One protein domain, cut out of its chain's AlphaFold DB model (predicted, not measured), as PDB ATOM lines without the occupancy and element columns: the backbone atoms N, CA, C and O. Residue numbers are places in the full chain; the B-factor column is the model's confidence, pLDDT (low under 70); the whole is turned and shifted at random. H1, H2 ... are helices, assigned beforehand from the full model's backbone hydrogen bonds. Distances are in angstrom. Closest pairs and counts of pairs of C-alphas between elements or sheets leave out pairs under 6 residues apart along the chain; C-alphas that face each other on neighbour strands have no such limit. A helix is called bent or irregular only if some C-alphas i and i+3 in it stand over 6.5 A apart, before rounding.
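Overview. This is residues 7 to 78 of the 171 residues of the protein "Flavoprotein (FixC)" of uncultured marine thaumarchaeote AD1000_39_D02 (UniProt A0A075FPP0). Three helices joined end to end, H5, H4 and H3, make an open arch with H5 and H3 as its two sides and H4 as its top. H2 stands inside the arch, nearest to the mean of the C-alphas, and H1 touches H2 toward the arch's open side; H4 and H5 touch no helix, and the frame is loosely joined. The printed part has 72 residues with five named helices, H1 to H5 in chain order, and no named strand; the class is all helix. The whole is compact, with a radius of gyration of the C-alphas of 12.6 A, and spans 35 by 24 by 20 A.

Arrangement. The longest helix, H5, residues 63 to 77, is close to but not clearly touching H4, residues 53 to 60; the closest C-alphas, those of Val 59 and Ser 65, are 7.8 A apart. H4 and H5 run the same way at a steep tilt of 40 degrees. H3, residues 38 to 51, is likewise close to H4 but not clearly touching, with the C-alphas of Val 48 and Leu 56 closest at 7.6 A; their lines stand at a steep tilt of 64 degrees, opposite ways. H3, with residues 40 to 44 alone, touches H2, residues 26 to 36, only at the corner by their link, where the C-alphas of Met 35 and Arg 41 are closest at 4.6 A. H2 and H3 run opposite ways at a steep tilt of 58 degrees. H2 touches H1, residues 7 to 16, with the C-alphas of Ile 13 and Ser 36 closest at 6.2 A; they run opposite ways at a steep tilt of 57 degrees. H1 and H3 are near each other, while H5 is apart from H1, H2 and H3, and H4 is apart from H1 and H2. Every O i to N i+4 pair is within hydrogen-bond range in H2; the figures are 5 of 6 in H1, 9 of 10 in H3, 2 of 4 in H4 and 9 of 11 in H5.

Along the chain. H5 is 20.2 A from first to last C-alpha, from C-alpha 63 at (-45.858, -34.034, 43.818) to C-alpha 77 at (-54.542, -15.903, 42.282). It is only just irregular, with C-alphas 66 and 69 6.8 A apart, and so is H4, with C-alphas 55 and 58 6.51 A apart. H3 is 19.8 A long, H2 15.1 A, H1 14.4 A and H4 10.1 A. H1 begins at C-alpha 7, at (-37.709, -21.453, 21.158).

Size, cuts and confidence. The two C-alphas farthest apart, those of Val 50 and Gly 78, are 36.9 A from each other. Residues 49 to 55 stand free, of which 49 to 51 belong to H3 and 53 to 55 to H4. The printed part has no cut; the links H2 to H3, H3 to H4 and H4 to H5 are tight, and H1 to H2, with 9 residues, is short. The mean pLDDT of the printed part is 75.1, and 21 residues are under 70, among them residues 29 to 36 and 38 to 44.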
ATOM      1  N   GLU A   7     -36.447 -22.127  21.464       75.69
ATOM      2  CA  GLU A   7     -37.709 -21.453  21.158       75.69
ATOM      3  C   GLU A   7     -38.882 -22.215  21.778       75.69
ATOM      4  O   GLU A   7     -39.778 -21.593  22.342       75.69
ATOM      5  N   TYR A   8     -38.826 -23.550  21.816       75.19
ATOM      6  CA  TYR A   8     -39.789 -24.341  22.590       75.19
ATOM      7  C   TYR A   8     -39.768 -23.948  24.073       75.19
ATOM      8  O   TYR A   8     -40.811 -23.677  24.664       75.19
ATOM      9  N   LEU A   9     -38.579 -23.806  24.670       69.94
ATOM     10  CA  LEU A   9     -38.444 -23.380  26.065       69.94
ATOM     11  C   LEU A   9     -38.972 -21.956  26.311       69.94
ATOM     12  O   LEU A   9     -39.531 -21.670  27.372       69.94
ATOM     13  N   LYS A  10     -38.805 -21.061  25.332       73.31
ATOM     14  CA  LYS A  10     -39.305 -19.682  25.390       73.31
ATOM     15  C   LYS A  10     -40.821 -19.631  25.570       73.31
ATOM     16  O   LYS A  10     -41.274 -18.838  26.389       73.31
ATOM     17  N   ILE A  11     -41.570 -20.509  24.900       78.69
ATOM     18  CA  ILE A  11     -43.037 -20.584  25.017       78.69
ATOM     19  C   ILE A  11     -43.462 -20.780  26.479       78.69
ATOM     20  O   ILE A  11     -44.312 -20.044  26.978       78.69
ATOM     21  N   PHE A  12     -42.836 -21.714  27.202       72.81
ATOM     22  CA  PHE A  12     -43.173 -21.976  28.608       72.81
ATOM     23  C   PHE A  12     -42.799 -20.818  29.530       72.81
ATOM     24  O   PHE A  12     -43.525 -20.508  30.473       72.81
ATOM     25  N   ILE A  13     -41.671 -20.161  29.272       72.12
ATOM     26  CA  ILE A  13     -41.235 -19.011  30.073       72.12
ATOM     27  C   ILE A  13     -42.191 -17.838  29.879       72.12
ATOM     28  O   ILE A  13     -42.594 -17.208  30.855       72.12
ATOM     29  N   ASP A  14     -42.580 -17.568  28.636       78.81
ATOM     30  CA  ASP A  14     -43.507 -16.487  28.325       78.81
ATOM     31  C   ASP A  14     -44.897 -16.783  28.912       78.81
ATOM     32  O   ASP A  14     -45.532 -15.881  29.459       78.81
ATOM     33  N   ALA A  15     -45.330 -18.049  28.901       77.06
ATOM     34  CA  ALA A  15     -46.566 -18.494  29.546       77.06
ATOM     35  C   ALA A  15     -46.528 -18.395  31.084       77.06
ATOM     36  O   ALA A  15     -47.565 -18.216  31.717       77.06
ATOM     37  N   THR A  16     -45.344 -18.487  31.699       72.62
ATOM     38  CA  THR A  16     -45.170 -18.472  33.163       72.62
ATOM     39  C   THR A  16     -44.673 -17.137  33.715       72.62
ATOM     40  O   THR A  16     -44.465 -17.013  34.922       72.62
ATOM     41  N   LYS A  17     -44.509 -16.107  32.875       76.38
ATOM     42  CA  LYS A  17     -43.943 -14.803  33.272       76.38
ATOM     43  C   LYS A  17     -44.695 -14.131  34.428       76.38
ATOM     44  O   LYS A  17     -44.076 -13.454  35.245       76.38
ATOM     45  N   ASP A  18     -46.004 -14.366  34.506       75.56
ATOM     46  CA  ASP A  18     -46.896 -13.778  35.503       75.56
ATOM     47  C   ASP A  18     -47.095 -14.693  36.724       75.56
ATOM     48  O   ASP A  18     -47.832 -14.346  37.647       75.56
ATOM     49  N   VAL A  19     -46.456 -15.865  36.773       73.94
ATOM     50  CA  VAL A  19     -46.532 -16.787  37.916       73.94
ATOM     51  C   VAL A  19     -45.684 -16.232  39.072       73.94
ATOM     52  O   VAL A  19     -44.495 -15.958  38.879       73.94
ATOM     53  N   PRO A  20     -46.248 -16.053  40.283       74.62
ATOM     54  CA  PRO A  20     -45.479 -15.631  41.452       74.62
ATOM     55  C   PRO A  20     -44.343 -16.615  41.747       74.62
ATOM     56  O   PRO A  20     -44.560 -17.812  41.920       74.62
ATOM     57  N   LYS A  21     -43.104 -16.118  41.778       74.44
ATOM     58  CA  LYS A  21     -41.901 -16.965  41.896       74.44
ATOM     59  C   LYS A  21     -41.619 -17.445  43.322       74.44
ATOM     60  O   LYS A  21     -40.705 -18.245  43.515       74.44
ATOM     61  N   ASP A  22     -42.351 -16.916  44.291       75.56
ATOM     62  CA  ASP A  22     -42.320 -17.237  45.718       75.56
ATOM     63  C   ASP A  22     -43.284 -18.372  46.099       75.56
ATOM     64  O   ASP A  22     -43.144 -18.956  47.166       75.56
ATOM     65  N   VAL A  23     -44.218 -18.718  45.205       72.56
ATOM     66  CA  VAL A  23     -45.049 -19.938  45.276       72.56
ATOM     67  C   VAL A  23     -44.238 -21.191  44.929       72.56
ATOM     68  O   VAL A  23     -44.585 -22.313  45.277       72.56
ATOM     69  N   LEU A  24     -43.123 -21.000  44.233       72.44
ATOM     70  CA  LEU A  24     -42.233 -22.071  43.833       72.44
ATOM     71  C   LEU A  24     -41.259 -22.362  44.971       72.44
ATOM     72  O   LEU A  24     -40.598 -21.447  45.471       72.44
ATOM     73  N   SER A  25     -41.062 -23.636  45.305       72.19
ATOM     74  CA  SER A  25     -39.944 -24.017  46.168       72.19
ATOM     75  C   SER A  25     -38.609 -23.522  45.600       72.19
ATOM     76  O   SER A  25     -38.447 -23.312  44.392       72.19
ATOM     77  N   ALA A  26     -37.615 -23.342  46.475       70.81
ATOM     78  CA  ALA A  26     -36.324 -22.744  46.124       70.81
ATOM     79  C   ALA A  26     -35.672 -23.383  44.880       70.81
ATOM     80  O   ALA A  26     -35.095 -22.681  44.049       70.81
ATOM     81  N   LYS A  27     -35.835 -24.704  44.714       70.81
ATOM     82  CA  LYS A  27     -35.369 -25.466  43.546       70.81
ATOM     83  C   LYS A  27     -36.061 -25.023  42.248       70.81
ATOM     84  O   LYS A  27     -35.382 -24.687  41.282       70.81
ATOM     85  N   HIS A  28     -37.392 -24.954  42.228       71.44
ATOM     86  CA  HIS A  28     -38.166 -24.557  41.047       71.44
ATOM     87  C   HIS A  28     -38.016 -23.067  40.726       71.44
ATOM     88  O   HIS A  28     -37.870 -22.696  39.562       71.44
ATOM     89  N   SER A  29     -37.954 -22.214  41.752       69.62
ATOM     90  CA  SER A  29     -37.696 -20.778  41.594       69.62
ATOM     91  C   SER A  29     -36.321 -20.519  40.964       69.62
ATOM     92  O   SER A  29     -36.185 -19.670  40.080       69.62
ATOM     93  N   MET A  30     -35.300 -21.290  41.359       69.69
ATOM     94  CA  MET A  30     -33.964 -21.235  40.761       69.69
ATOM     95  C   MET A  30     -33.981 -21.658  39.287       69.69
ATOM     96  O   MET A  30     -33.437 -20.938  38.449       69.69
ATOM     97  N   VAL A  31     -34.644 -22.769  38.955       69.25
ATOM     98  CA  VAL A  31     -34.786 -23.238  37.566       69.25
ATOM     99  C   VAL A  31     -35.496 -22.187  36.704       69.25
ATOM    100  O   VAL A  31     -34.968 -21.782  35.670       69.25
ATOM    101  N   LEU A  32     -36.630 -21.646  37.153       68.19
ATOM    102  CA  LEU A  32     -37.355 -20.598  36.427       68.19
ATOM    103  C   LEU A  32     -36.546 -19.305  36.272       68.19
ATOM    104  O   LEU A  32     -36.574 -18.690  35.205       68.19
ATOM    105  N   LYS A  33     -35.768 -18.900  37.285       67.25
ATOM    106  CA  LYS A  33     -34.848 -17.755  37.169       67.25
ATOM    107  C   LYS A  33     -33.786 -17.989  36.097       67.25
ATOM    108  O   LYS A  33     -33.605 -17.111  35.250       67.25
ATOM    109  N   LEU A  34     -33.147 -19.161  36.085       66.50
ATOM    110  CA  LEU A  34     -32.145 -19.527  35.076       66.50
ATOM    111  C   LEU A  34     -32.738 -19.519  33.660       66.50
ATOM    112  O   LEU A  34     -32.101 -19.054  32.718       66.50
ATOM    113  N   MET A  35     -33.980 -19.975  33.512       64.44
ATOM    114  CA  MET A  35     -34.660 -20.024  32.219       64.44
ATOM    115  C   MET A  35     -35.169 -18.643  31.760       64.44
ATOM    116  O   MET A  35     -35.173 -18.353  30.564       64.44
ATOM    117  N   SER A  36     -35.519 -17.743  32.686       65.19
ATOM    118  CA  SER A  36     -36.097 -16.428  32.363       65.19
ATOM    119  C   SER A  36     -35.146 -15.435  31.671       65.19
ATOM    120  O   SER A  36     -35.609 -14.611  30.887       65.19
ATOM    121  N   SER A  37     -33.827 -15.535  31.876       71.69
ATOM    122  CA  SER A  37     -32.829 -14.676  31.210       71.69
ATOM    123  C   SER A  37     -32.380 -15.272  29.874       71.69
ATOM    124  O   SER A  37     -31.985 -16.428  29.832       71.69
ATOM    125  N   GLY A  38     -32.371 -14.497  28.784       67.38
ATOM    126  CA  GLY A  38     -32.002 -14.996  27.448       67.38
ATOM    127  C   GLY A  38     -30.574 -15.559  27.348       67.38
ATOM    128  O   GLY A  38     -30.366 -16.613  26.746       67.38
ATOM    129  N   ALA A  39     -29.597 -14.912  27.995       66.94
ATOM    130  CA  ALA A  39     -28.210 -15.388  28.022       66.94
ATOM    131  C   ALA A  39     -28.081 -16.697  28.821       66.94
ATOM    132  O   ALA A  39     -27.478 -17.666  28.353       66.94
ATOM    133  N   ILE A  40     -28.729 -16.753  29.988       65.25
ATOM    134  CA  ILE A  40     -28.685 -17.906  30.894       65.25
ATOM    135  C   ILE A  40     -29.511 -19.073  30.337       65.25
ATOM    136  O   ILE A  40     -29.089 -20.216  30.464       65.25
ATOM    137  N   ARG A  41     -30.603 -18.812  29.610       68.62
ATOM    138  CA  ARG A  41     -31.443 -19.814  28.932       68.62
ATOM    139  C   ARG A  41     -30.652 -20.650  27.935       68.62
ATOM    140  O   ARG A  41     -30.837 -21.860  27.865       68.62
ATOM    141  N   SER A  42     -29.739 -20.023  27.191       68.12
ATOM    142  CA  SER A  42     -28.865 -20.734  26.250       68.12
ATOM    143  C   SER A  42     -27.915 -21.710  26.957       68.12
ATOM    144  O   SER A  42     -27.629 -22.785  26.429       68.12
ATOM    145  N   MET A  43     -27.473 -21.347  28.162       67.50
ATOM    146  CA  MET A  43     -26.619 -22.147  29.037       67.50
ATOM    147  C   MET A  43     -27.420 -23.239  29.752       67.50
ATOM    148  O   MET A  43     -26.977 -24.380  29.815       67.50
ATOM    149  N   ALA A  44     -28.626 -22.912  30.216       66.62
ATOM    150  CA  ALA A  44     -29.552 -23.831  30.859       66.62
ATOM    151  C   ALA A  44     -30.004 -24.925  29.889       66.62
ATOM    152  O   ALA A  44     -29.924 -26.090  30.242       66.62
ATOM    153  N   ALA A  45     -30.370 -24.591  28.646       70.62
ATOM    154  CA  ALA A  45     -30.731 -25.587  27.634       70.62
ATOM    155  C   ALA A  45     -29.578 -26.570  27.360       70.62
ATOM    156  O   ALA A  45     -29.788 -27.780  27.318       70.62
ATOM    157  N   LYS A  46     -28.338 -26.068  27.262       71.19
ATOM    158  CA  LYS A  46     -27.142 -26.917  27.135       71.19
ATOM    159  C   LYS A  46     -26.940 -27.801  28.368       71.19
ATOM    160  O   LYS A  46     -26.692 -28.989  28.220       71.19
ATOM    161  N   PHE A  47     -27.073 -27.243  29.568       69.81
ATOM    162  CA  PHE A  47     -26.929 -27.986  30.820       69.81
ATOM    163  C   PHE A  47     -27.998 -29.072  30.982       69.81
ATOM    164  O   PHE A  47     -27.686 -30.185  31.374       69.81
ATOM    165  N   VAL A  48     -29.245 -28.771  30.634       69.00
ATOM    166  CA  VAL A  48     -30.391 -29.690  30.669       69.00
ATOM    167  C   VAL A  48     -30.192 -30.833  29.663       69.00
ATOM    168  O   VAL A  48     -30.376 -31.994  30.025       69.00
ATOM    169  N   ASN A  49     -29.711 -30.539  28.450       71.75
ATOM    170  CA  ASN A  49     -29.336 -31.572  27.476       71.75
ATOM    171  C   ASN A  49     -28.158 -32.442  27.967       71.75
ATOM    172  O   ASN A  49     -28.127 -33.634  27.679       71.75
ATOM    173  N   VAL A  50     -27.222 -31.879  28.746       72.38
ATOM    174  CA  VAL A  50     -26.108 -32.621  29.376       72.38
ATOM    175  C   VAL A  50     -26.568 -33.464  30.572       72.38
ATOM    176  O   VAL A  50     -26.075 -34.574  30.764       72.38
ATOM    177  N   LEU A  51     -27.506 -32.965  31.383       71.81
ATOM    178  CA  LEU A  51     -28.045 -33.687  32.540       71.81
ATOM    179  C   LEU A  51     -28.864 -34.916  32.111       71.81
ATOM    180  O   LEU A  51     -28.940 -35.892  32.857       71.81
ATOM    181  N   GLY A  52     -29.433 -34.861  30.904       71.12
ATOM    182  CA  GLY A  52     -30.266 -35.904  30.327       71.12
ATOM    183  C   GLY A  52     -31.701 -35.864  30.856       71.12
ATOM    184  O   GLY A  52     -31.961 -35.514  32.008       71.12
ATOM    185  N   TYR A  53     -32.643 -36.253  29.996       67.12
ATOM    186  CA  TYR A  53     -34.082 -36.233  30.282       67.12
ATOM    187  C   TYR A  53     -34.453 -37.049  31.532       67.12
ATOM    188  O   TYR A  53     -35.172 -36.559  32.399       67.12
ATOM    189  N   GLU A  54     -33.865 -38.237  31.684       69.12
ATOM    190  CA  GLU A  54     -34.120 -39.162  32.800       69.12
ATOM    191  C   GLU A  54     -33.834 -38.567  34.185       69.12
ATOM    192  O   GLU A  54     -34.492 -38.904  35.162       69.12
ATOM    193  N   ARG A  55     -32.862 -37.653  34.300       72.56
ATOM    194  CA  ARG A  55     -32.543 -37.009  35.587       72.56
ATOM    195  C   ARG A  55     -33.421 -35.796  35.881       72.56
ATOM    196  O   ARG A  55     -33.500 -35.366  37.028       72.56
ATOM    197  N   LEU A  56     -34.054 -35.237  34.854       69.50
ATOM    198  CA  LEU A  56     -34.943 -34.082  34.960       69.50
ATOM    199  C   LEU A  56     -36.381 -34.499  35.239       69.50
ATOM    200  O   LEU A  56     -37.072 -33.808  35.986       69.50
ATOM    201  N   LEU A  57     -36.801 -35.629  34.668       71.81
ATOM    202  CA  LEU A  57     -38.135 -36.186  34.834       71.81
ATOM    203  C   LEU A  57     -38.583 -36.223  36.301       71.81
ATOM    204  O   LEU A  57     -39.615 -35.637  36.573       71.81
ATOM    205  N   PRO A  58     -37.816 -36.746  37.277       79.06
ATOM    206  CA  PRO A  58     -38.277 -36.799  38.670       79.06
ATOM    207  C   PRO A  58     -38.459 -35.429  39.336       79.06
ATOM    208  O   PRO A  58     -39.132 -35.317  40.356       79.06
ATOM    209  N   VAL A  59     -37.819 -34.381  38.808       72.19
ATOM    210  CA  VAL A  59     -37.982 -33.010  39.312       72.19
ATOM    211  C   VAL A  59     -39.266 -32.405  38.744       72.19
ATOM    212  O   VAL A  59     -40.054 -31.810  39.479       72.19
ATOM    213  N   ILE A  60     -39.487 -32.590  37.441       74.25
ATOM    214  CA  ILE A  60     -40.665 -32.089  36.724       74.25
ATOM    215  C   ILE A  60     -41.912 -32.873  37.145       74.25
ATOM    216  O   ILE A  60     -42.912 -32.277  37.526       74.25
ATOM    217  N   GLU A  61     -41.830 -34.197  37.141       82.06
ATOM    218  CA  GLU A  61     -42.871 -35.136  37.543       82.06
ATOM    219  C   GLU A  61     -42.809 -35.432  39.041       82.06
ATOM    220  O   GLU A  61     -42.602 -36.559  39.486       82.06
ATOM    221  N   SER A  62     -42.977 -34.379  39.833       83.31
ATOM    222  CA  SER A  62     -43.019 -34.465  41.288       83.31
ATOM    223  C   SER A  62     -44.377 -34.034  41.835       83.31
ATOM    224  O   SER A  62     -45.105 -33.256  41.216       83.31
ATOM    225  N   GLU A  63     -44.700 -34.506  43.041       86.62
ATOM    226  CA  GLU A  63     -45.858 -34.034  43.818       86.62
ATOM    227  C   GLU A  63     -45.840 -32.505  43.978       86.62
ATOM    228  O   GLU A  63     -46.874 -31.843  43.942       86.62
ATOM    229  N   GLU A  64     -44.644 -31.929  44.103       84.06
ATOM    230  CA  GLU A  64     -44.452 -30.486  44.173       84.06
ATOM    231  C   GLU A  64     -45.000 -29.779  42.922       84.06
ATOM    232  O   GLU A  64     -45.808 -28.857  43.037       84.06
ATOM    233  N   SER A  65     -44.593 -30.234  41.734       82.25
ATOM    234  CA  SER A  65     -44.965 -29.627  40.452       82.25
ATOM    235  C   SER A  65     -46.424 -29.867  40.068       82.25
ATOM    236  O   SER A  65     -47.061 -28.966  39.526       82.25
ATOM    237  N   TYR A  66     -46.961 -31.064  40.331       86.62
ATOM    238  CA  TYR A  66     -48.313 -31.440  39.897       86.62
ATOM    239  C   TYR A  66     -49.412 -31.150  40.919       86.62
ATOM    240  O   TYR A  66     -50.569 -31.020  40.527       86.62
ATOM    241  N   VAL A  67     -49.080 -31.056  42.210       89.19
ATOM    242  CA  VAL A  67     -50.078 -30.920  43.280       89.19
ATOM    243  C   VAL A  67     -49.885 -29.618  44.048       89.19
ATOM    244  O   VAL A  67     -50.776 -28.772  44.042       89.19
ATOM    245  N   LYS A  68     -48.721 -29.413  44.674       89.44
ATOM    246  CA  LYS A  68     -48.523 -28.300  45.623       89.44
ATOM    247  C   LYS A  68     -48.514 -26.932  44.949       89.44
ATOM    248  O   LYS A  68     -49.271 -26.052  45.351       89.44
ATOM    249  N   VAL A  69     -47.703 -26.758  43.904       85.12
ATOM    250  CA  VAL A  69     -47.601 -25.480  43.183       85.12
ATOM    251  C   VAL A  69     -48.952 -25.061  42.575       85.12
ATOM    252  O   VAL A  69     -49.345 -23.913  42.787       85.12
ATOM    253  N   PRO A  70     -49.707 -25.932  41.870       88.06
ATOM    254  CA  PRO A  70     -51.032 -25.570  41.363       88.06
ATOM    255  C   PRO A  70     -52.028 -25.150  42.451       88.06
ATOM    256  O   PRO A  70     -52.764 -24.188  42.235       88.06
ATOM    257  N   ILE A  71     -52.036 -25.823  43.610       88.94
ATOM    258  CA  ILE A  71     -52.922 -25.477  44.733       88.94
ATOM    259  C   ILE A  71     -52.585 -24.084  45.275       88.94
ATOM    260  O   ILE A  71     -53.460 -23.226  45.316       88.94
ATOM    261  N   GLU A  72     -51.318 -23.814  45.595       88.69
ATOM    262  CA  GLU A  72     -50.894 -22.508  46.122       88.69
ATOM    263  C   GLU A  72     -51.168 -21.371  45.111       88.69
ATOM    264  O   GLU A  72     -51.591 -20.271  45.477       88.69
ATOM    265  N   LEU A  73     -50.982 -21.625  43.808       86.81
ATOM    266  CA  LEU A  73     -51.348 -20.665  42.762       86.81
ATOM    267  C   LEU A  73     -52.856 -20.399  42.726       86.81
ATOM    268  O   LEU A  73     -53.263 -19.241  42.583       86.81
ATOM    269  N   ALA A  74     -53.674 -21.444  42.854       88.31
ATOM    270  CA  ALA A  74     -55.123 -21.319  42.903       88.31
ATOM    271  C   ALA A  74     -55.584 -20.551  44.150       88.31
ATOM    272  O   ALA A  74     -56.449 -19.688  44.034       88.31
ATOM    273  N   GLU A  75     -54.974 -20.781  45.310       88.06
ATOM    274  CA  GLU A  75     -55.307 -20.071  46.551       88.06
ATOM    275  C   GLU A  75     -54.946 -18.582  46.492       88.06
ATOM    276  O   GLU A  75     -55.709 -17.736  46.955       88.06
ATOM    277  N   ARG A  76     -53.808 -18.230  45.879       85.88
ATOM    278  CA  ARG A  76     -53.347 -16.832  45.816       85.88
ATOM    279  C   ARG A  76     -53.955 -16.009  44.690       85.88
ATOM    280  O   ARG A  76     -54.166 -14.809  44.854       85.88
ATOM    281  N   LYS A  77     -54.122 -16.608  43.509       86.38
ATOM    282  CA  LYS A  77     -54.542 -15.903  42.282       86.38
ATOM    283  C   LYS A  77     -55.891 -16.348  41.753       86.38
ATOM    284  O   LYS A  77     -56.469 -15.652  40.916       86.38
ATOM    285  N   GLY A  78     -56.360 -17.512  42.180       85.62
ATOM    286  CA  GLY A  78     -57.659 -18.008  41.788       85.62
ATOM    287  C   GLY A  78     -58.776 -17.151  42.366       85.62
ATOM    288  O   GLY A  78     -58.605 -16.338  43.274       85.62
TER     289      GLY A  78